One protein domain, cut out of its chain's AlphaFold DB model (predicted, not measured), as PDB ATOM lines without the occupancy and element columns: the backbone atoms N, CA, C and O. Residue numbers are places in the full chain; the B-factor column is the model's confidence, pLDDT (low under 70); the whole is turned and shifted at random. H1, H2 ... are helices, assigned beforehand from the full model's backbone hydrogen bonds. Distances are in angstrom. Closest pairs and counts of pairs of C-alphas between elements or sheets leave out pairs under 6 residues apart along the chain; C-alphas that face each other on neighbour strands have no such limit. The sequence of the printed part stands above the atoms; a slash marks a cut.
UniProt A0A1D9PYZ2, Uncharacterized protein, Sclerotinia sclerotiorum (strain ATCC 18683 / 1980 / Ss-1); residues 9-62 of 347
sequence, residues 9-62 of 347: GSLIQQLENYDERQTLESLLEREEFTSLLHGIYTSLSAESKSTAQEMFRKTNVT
ATOM      1  N   GLY A   9      31.565  32.418   8.100       70.50
ATOM      2  CA  GLY A   9      31.706  33.862   8.313       70.50
ATOM      3  C   GLY A   9      32.736  34.220   9.388       70.50
ATOM      4  O   GLY A   9      33.568  35.091   9.160       70.50
ATOM      5  N   SER A  10      32.755  33.508  10.523       73.38
ATOM      6  CA  SER A  10      33.763  33.753  11.568       73.38
ATOM      7  C   SER A  10      35.175  33.362  11.130       73.38
ATOM      8  O   SER A  10      36.140  33.975  11.570       73.38
ATOM      9  N   LEU A  11      35.303  32.358  10.254       73.81
ATOM     10  CA  LEU A  11      36.595  31.962   9.692       73.81
ATOM     11  C   LEU A  11      37.143  33.035   8.749       73.81
ATOM     12  O   LEU A  11      38.304  33.409   8.867       73.81
ATOM     13  N   ILE A  12      36.304  33.552   7.848       75.88
ATOM     14  CA  ILE A  12      36.681  34.625   6.919       75.88
ATOM     15  C   ILE A  12      37.121  35.868   7.700       75.88
ATOM     16  O   ILE A  12      38.213  36.376   7.471       75.88
ATOM     17  N   GLN A  13      36.342  36.274   8.705       78.81
ATOM     18  CA  GLN A  13      36.663  37.430   9.543       78.81
ATOM     19  C   GLN A  13      37.970  37.261  10.333       78.81
ATOM     20  O   GLN A  13      38.685  38.225  10.589       78.81
ATOM     21  N   GLN A  14      38.311  36.038  10.742       75.88
ATOM     22  CA  GLN A  14      39.591  35.783  11.401       75.88
ATOM     23  C   GLN A  14      40.760  35.722  10.419       75.88
ATOM     24  O   GLN A  14      41.868  36.101  10.794       75.88
ATOM     25  N   LEU A  15      40.525  35.288   9.178       77.06
ATOM     26  CA  LEU A  15      41.526  35.308   8.110       77.06
ATOM     27  C   LEU A  15      41.889  36.737   7.679       77.06
ATOM     28  O   LEU A  15      43.042  36.971   7.334       77.06
ATOM     29  N   GLU A  16      40.959  37.691   7.784       81.00
ATOM     30  CA  GLU A  16      41.202  39.126   7.537       81.00
ATOM     31  C   GLU A  16      42.216  39.759   8.509       81.00
ATOM     32  O   GLU A  16      42.798  40.797   8.201       81.00
ATOM     33  N   ASN A  17      42.478  39.136   9.665       82.50
ATOM     34  CA  ASN A  17      43.480  39.624  10.622       82.50
ATOM     35  C   ASN A  17      44.926  39.268  10.226       82.50
ATOM     36  O   ASN A  17      45.867  39.711  10.888       82.50
ATOM     37  N   TYR A  18      45.119  38.457   9.183       82.81
ATOM     38  CA  TYR A  18      46.436  38.055   8.698       82.81
ATOM     39  C   TYR A  18      46.821  38.852   7.448       82.81
ATOM     40  O   TYR A  18      45.983  39.178   6.613       82.81
ATOM     41  N   ASP A  19      48.113  39.159   7.310       81.12
ATOM     42  CA  ASP A  19      48.633  39.877   6.142       81.12
ATOM     43  C   ASP A  19      48.439  39.043   4.870       81.12
ATOM     44  O   ASP A  19      48.951  37.928   4.755       81.12
ATOM     45  N   GLU A  20      47.748  39.623   3.892       74.56
ATOM     46  CA  GLU A  20      47.433  39.027   2.595       74.56
ATOM     47  C   GLU A  20      48.659  38.518   1.816       74.56
ATOM     48  O   GLU A  20      48.553  37.617   0.972       74.56
ATOM     49  N   ARG A  21      49.842  39.078   2.094       75.31
ATOM     50  CA  ARG A  21      51.105  38.691   1.450       75.31
ATOM     51  C   ARG A  21      51.739  37.442   2.057       75.31
ATOM     52  O   ARG A  21      52.668  36.899   1.458       75.31
ATOM     53  N   GLN A  22      51.277  36.990   3.223       78.44
ATOM     54  CA  GLN A  22      51.787  35.778   3.858       78.44
ATOM     55  C   GLN A  22      51.276  34.535   3.128       78.44
ATOM     56  O   GLN A  22      50.136  34.471   2.665       78.44
ATOM     57  N   THR A  23      52.149  33.536   3.007       79.50
ATOM     58  CA  THR A  23      51.767  32.247   2.433       79.50
ATOM     59  C   THR A  23      51.089  31.394   3.492       79.50
ATOM     60  O   THR A  23      51.382  31.509   4.687       79.50
ATOM     61  N   LEU A  24      50.211  30.494   3.055       74.50
ATOM     62  CA  LEU A  24      49.558  29.538   3.944       74.50
ATOM     63  C   LEU A  24      50.580  28.714   4.744       74.50
ATOM     64  O   LEU A  24      50.384  28.469   5.928       74.50
ATOM     65  N   GLU A  25      51.698  28.338   4.122       79.62
ATOM     66  CA  GLU A  25      52.775  27.582   4.761       79.62
ATOM     67  C   GLU A  25      53.413  28.373   5.914       79.62
ATOM     68  O   GLU A  25      53.603  27.821   6.992       79.62
ATOM     69  N   SER A  26      53.645  29.679   5.734       80.44
ATOM     70  CA  SER A  26      54.191  30.546   6.790       80.44
ATOM     71  C   SER A  26      53.219  30.777   7.954       80.44
ATOM     72  O   SER A  26      53.638  31.021   9.083       80.44
ATOM     73  N   LEU A  27      51.910  30.683   7.697       79.75
ATOM     74  CA  LEU A  27      50.880  30.765   8.730       79.75
ATOM     75  C   LEU A  27      50.750  29.465   9.521       79.75
ATOM     76  O   LEU A  27      50.546  29.513  10.728       79.75
ATOM     77  N   LEU A  28      50.908  28.310   8.870       80.50
ATOM     78  CA  LEU A  28      50.886  26.998   9.529       80.50
ATOM     79  C   LEU A  28      52.053  26.793  10.507       80.50
ATOM     80  O   LEU A  28      51.968  25.937  11.381       80.50
ATOM     81  N   GLU A  29      53.119  27.586  10.402       80.81
ATOM     82  CA  GLU A  29      54.204  27.616  11.391       80.81
ATOM     83  C   GLU A  29      53.854  28.449  12.638       80.81
ATOM     84  O   GLU A  29      54.533  28.349  13.660       80.81
ATOM     85  N   ARG A  30      52.783  29.256  12.595       82.12
ATOM     86  CA  ARG A  30      52.321  30.050  13.740       82.12
ATOM     87  C   ARG A  30      51.405  29.226  14.634       82.12
ATOM     88  O   ARG A  30      50.392  28.675  14.197       82.12
ATOM     89  N   GLU A  31      51.729  29.215  15.923       83.12
ATOM     90  CA  GLU A  31      50.964  28.497  16.946       83.12
ATOM     91  C   GLU A  31      49.517  29.002  17.049       83.12
ATOM     92  O   GLU A  31      48.591  28.201  17.159       83.12
ATOM     93  N   GLU A  32      49.304  30.314  16.926       81.25
ATOM     94  CA  GLU A  32      47.977  30.940  16.986       81.25
ATOM     95  C   GLU A  32      47.067  30.473  15.840       81.25
ATOM     96  O   GLU A  32      45.921  30.074  16.061       81.25
ATOM     97  N   PHE A  33      47.595  30.443  14.615       82.75
ATOM     98  CA  PHE A  33      46.851  30.007  13.433       82.75
ATOM     99  C   PHE A  33      46.583  28.496  13.458       82.75
ATOM    100  O   PHE A  33      45.486  28.035  13.140       82.75
ATOM    101  N   THR A  34      47.558  27.709  13.911       81.88
ATOM    102  CA  THR A  34      47.405  26.257  14.067       81.88
ATOM    103  C   THR A  34      46.393  25.908  15.157       81.88
ATOM    104  O   THR A  34      45.565  25.012  14.976       81.88
ATOM    105  N   SER A  35      46.396  26.651  16.265       82.19
ATOM    106  CA  SER A  35      45.415  26.506  17.344       82.19
ATOM    107  C   SER A  35      44.008  26.863  16.878       82.19
ATOM    108  O   SER A  35      43.053  26.174  17.240       82.19
ATOM    109  N   LEU A  36      43.874  27.876  16.015       83.00
ATOM    110  CA  LEU A  36      42.608  28.209  15.374       83.00
ATOM    111  C   LEU A  36      42.097  27.057  14.495       83.00
ATOM    112  O   LEU A  36      40.963  26.605  14.668       83.00
ATOM    113  N   LEU A  37      42.932  26.529  13.594       82.12
ATOM    114  CA  LEU A  37      42.565  25.390  12.741       82.12
ATOM    115  C   LEU A  37      42.193  24.151  13.564       82.12
ATOM    116  O   LEU A  37      41.217  23.463  13.251       82.12
ATOM    117  N   HIS A  38      42.925  23.889  14.646       81.31
ATOM    118  CA  HIS A  38      42.610  22.819  15.585       81.31
ATOM    119  C   HIS A  38      41.275  23.066  16.310       81.31
ATOM    120  O   HIS A  38      40.459  22.150  16.434       81.31
ATOM    121  N   GLY A  39      41.003  24.296  16.749       81.19
ATOM    122  CA  GLY A  39      39.730  24.696  17.359       81.19
ATOM    123  C   GLY A  39      38.544  24.494  16.415       81.19
ATOM    124  O   GLY A  39      37.536  23.890  16.786       81.19
ATOM    125  N   ILE A  40      38.698  24.887  15.152       81.38
ATOM    126  CA  ILE A  40      37.689  24.673  14.110       81.38
ATOM    127  C   ILE A  40      37.469  23.179  13.899       81.38
ATOM    128  O   ILE A  40      36.339  22.703  14.008       81.38
ATOM    129  N   TYR A  41      38.539  22.418  13.666       79.38
ATOM    130  CA  TYR A  41      38.445  20.982  13.432       79.38
ATOM    131  C   TYR A  41      37.800  20.246  14.611       79.38
ATOM    132  O   TYR A  41      36.964  19.366  14.413       79.38
ATOM    133  N   THR A  42      38.128  20.617  15.850       80.75
ATOM    134  CA  THR A  42      37.541  20.012  17.054       80.75
ATOM    135  C   THR A  42      36.086  20.416  17.282       80.75
ATOM    136  O   THR A  42      35.331  19.595  17.808       80.75
ATOM    137  N   SER A  43      35.659  21.592  16.815       80.00
ATOM    138  CA  SER A  43      34.260  22.040  16.872       80.00
ATOM    139  C   SER A  43      33.331  21.322  15.879       80.00
ATOM    140  O   SER A  43      32.112  21.322  16.061       80.00
ATOM    141  N   LEU A  44      33.889  20.671  14.851       78.50
ATOM    142  CA  LEU A  44      33.111  19.922  13.865       78.50
ATOM    143  C   LEU A  44      32.376  18.727  14.497       78.50
ATOM    144  O   LEU A  44      32.891  18.036  15.388       78.50
ATOM    145  N   SER A  45      31.179  18.438  13.972       81.88
ATOM    146  CA  SER A  45      30.418  17.239  14.332       81.88
ATOM    147  C   SER A  45      31.178  15.964  13.950       81.88
ATOM    148  O   SER A  45      32.036  15.982  13.067       81.88
ATOM    149  N   ALA A  46      30.853  14.836  14.586       81.56
ATOM    150  CA  ALA A  46      31.476  13.546  14.270       81.56
ATOM    151  C   ALA A  46      31.319  13.168  12.781       81.56
ATOM    152  O   ALA A  46      32.263  12.683  12.162       81.56
ATOM    153  N   GLU A  47      30.163  13.469  12.188       80.44
ATOM    154  CA  GLU A  47      29.880  13.255  10.764       80.44
ATOM    155  C   GLU A  47      30.714  14.171   9.853       80.44
ATOM    156  O   GLU A  47      31.280  13.717   8.858       80.44
ATOM    157  N   SER A  48      30.880  15.442  10.233       79.56
ATOM    158  CA  SER A  48      31.710  16.399   9.487       79.56
ATOM    159  C   SER A  48      33.198  16.052   9.582       79.56
ATOM    160  O   SER A  48      33.909  16.116   8.582       79.56
ATOM    161  N   LYS A  49      33.670  15.617  10.761       82.75
ATOM    162  CA  LYS A  49      35.037  15.108  10.965       82.75
ATOM    163  C   LYS A  49      35.290  13.862  10.130       82.75
ATOM    164  O   LYS A  49      36.304  13.803   9.447       82.75
ATOM    165  N   SER A  50      34.357  12.909  10.135       79.69
ATOM    166  CA  SER A  50      34.427  11.701   9.304       79.69
ATOM    167  C   SER A  50      34.485  12.050   7.811       79.69
ATOM    168  O   SER A  50      35.322  11.532   7.076       79.69
ATOM    169  N   THR A  51      33.671  13.013   7.374       79.44
ATOM    170  CA  THR A  51      33.654  13.499   5.988       79.44
ATOM    171  C   THR A  51      34.973  14.171   5.601       79.44
ATOM    172  O   THR A  51      35.544  13.839   4.563       79.44
ATOM    173  N   ALA A  52      35.501  15.068   6.439       75.44
ATOM    174  CA  ALA A  52      36.800  15.703   6.224       75.44
ATOM    175  C   ALA A  52      37.934  14.665   6.198       75.44
ATOM    176  O   ALA A  52      38.762  14.670   5.290       75.44
ATOM    177  N   GLN A  53      37.938  13.717   7.139       76.94
ATOM    178  CA  GLN A  53      38.896  12.612   7.176       76.94
ATOM    179  C   GLN A  53      38.813  11.735   5.926       76.94
ATOM    180  O   GLN A  53      39.853  11.366   5.394       76.94
ATOM    181  N   GLU A  54      37.620  11.439   5.412       77.06
ATOM    182  CA  GLU A  54      37.453  10.684   4.167       77.06
ATOM    183  C   GLU A  54      37.894  11.496   2.938       77.06
ATOM    184  O   GLU A  54      38.477  10.927   2.014       77.06
ATOM    185  N   MET A  55      37.716  12.824   2.927       69.62
ATOM    186  CA  MET A  55      38.305  13.693   1.897       69.62
ATOM    187  C   MET A  55      39.839  13.631   1.920       69.62
ATOM    188  O   MET A  55      40.445  13.447   0.863       69.62
ATOM    189  N   PHE A  56      40.456  13.684   3.109       63.84
ATOM    190  CA  PHE A  56      41.904  13.511   3.286       63.84
ATOM    191  C   PHE A  56      42.372  12.086   2.965       63.84
ATOM    192  O   PHE A  56      43.461  11.885   2.432       63.84
ATOM    193  N   ARG A  57      41.547  11.068   3.232       60.72
ATOM    194  CA  ARG A  57      41.846   9.672   2.891       60.72
ATOM    195  C   ARG A  57      41.818   9.467   1.379       60.72
ATOM    196  O   ARG A  57      42.731   8.846   0.843       60.72
ATOM    197  N   LYS A  58      40.853  10.062   0.672       55.88
ATOM    198  CA  LYS A  58      40.801  10.074  -0.801       55.88
ATOM    199  C   LYS A  58      42.008  10.780  -1.426       55.88
ATOM    200  O   LYS A  58      42.480  10.326  -2.465       55.88
ATOM    201  N   THR A  59      42.553  11.815  -0.785       52.16
ATOM    202  CA  THR A  59      43.796  12.477  -1.232       52.16
ATOM    203  C   THR A  59      45.055  11.676  -0.876       52.16
ATOM    204  O   THR A  59      45.971  11.587  -1.690       52.16
ATOM    205  N   ASN A  60      45.090  10.998   0.276       45.62
ATOM    206  CA  ASN A  60      46.242  10.202   0.725       45.62
ATOM    207  C   ASN A  60      46.318   8.779   0.128       45.62
ATOM    208  O   ASN A  60      47.318   8.084   0.307       45.62
ATOM    209  N   VAL A  61      45.313   8.332  -0.635       48.25
ATOM    210  CA  VAL A  61      45.296   7.001  -1.280       48.25
ATOM    211  C   VAL A  61      46.261   6.862  -2.477       48.25
ATOM    212  O   VAL A  61      46.452   5.753  -2.970       48.25
ATOM    213  N   THR A  62      46.986   7.896  -2.920       48.00
ATOM    214  CA  THR A  62      47.920   7.759  -4.067       48.00
ATOM    215  C   THR A  62      49.382   8.105  -3.777       48.00
ATOM    216  O   THR A  62      50.004   8.902  -4.464       48.00
TER     217      THR A  62
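This is residues 9 to 62 of the 347 residues of an uncharacterized protein of Sclerotinia sclerotiorum (strain ATCC 18683 / 1980 / Ss-1) (UniProt A0A1D9PYZ2). The two longer helices, H4 and H3, make an open V with a tight turn at its point, and the H4 arm sticks out with residues 53 to 62. Of the two short helices, H2 is joined by a tight link to the end of H3 away from H4, and H1 is near H3 but touches no helix. The printed part has 54 residues, with four named helices in the order H1, H2, H3, H4 and no named strand: all helix. It is loose, with a radius of gyration of the C-alphas of 13.3 A and spans of 32 by 27 by 19 A.

H4, residues 46 to 60, and H3, residues 31 to 43, are close but not clearly touching; their closest C-alphas, Tyr 41 and Lys 49, are 7.2 A apart. They run opposite ways at a steep tilt of 60 degrees. H2, residues 24 to 28, touches H3 only at the corner, and only just, with 3 pairs of C-alphas within 8 A; the closest, Leu 28 and Thr 34, are 5.8 A apart. H1, residues 9 to 15, is near H3 and apart from H2 and H4. In H1, H2, H3 and H4 every O i to N i+4 pair is within hydrogen-bond range.

H4 is 20.3 A long, ending at C-alpha 60 (46.242, 10.202, 0.725); H3 is 17.9 A. H1 begins at C-alpha 9 (31.706, 33.862, 8.313).

The farthest C-alphas, Asn 17 and Thr 62, are 35.4 A apart. The printed part has no cut and no long link. Residues 55 to 62 have pLDDT under 70.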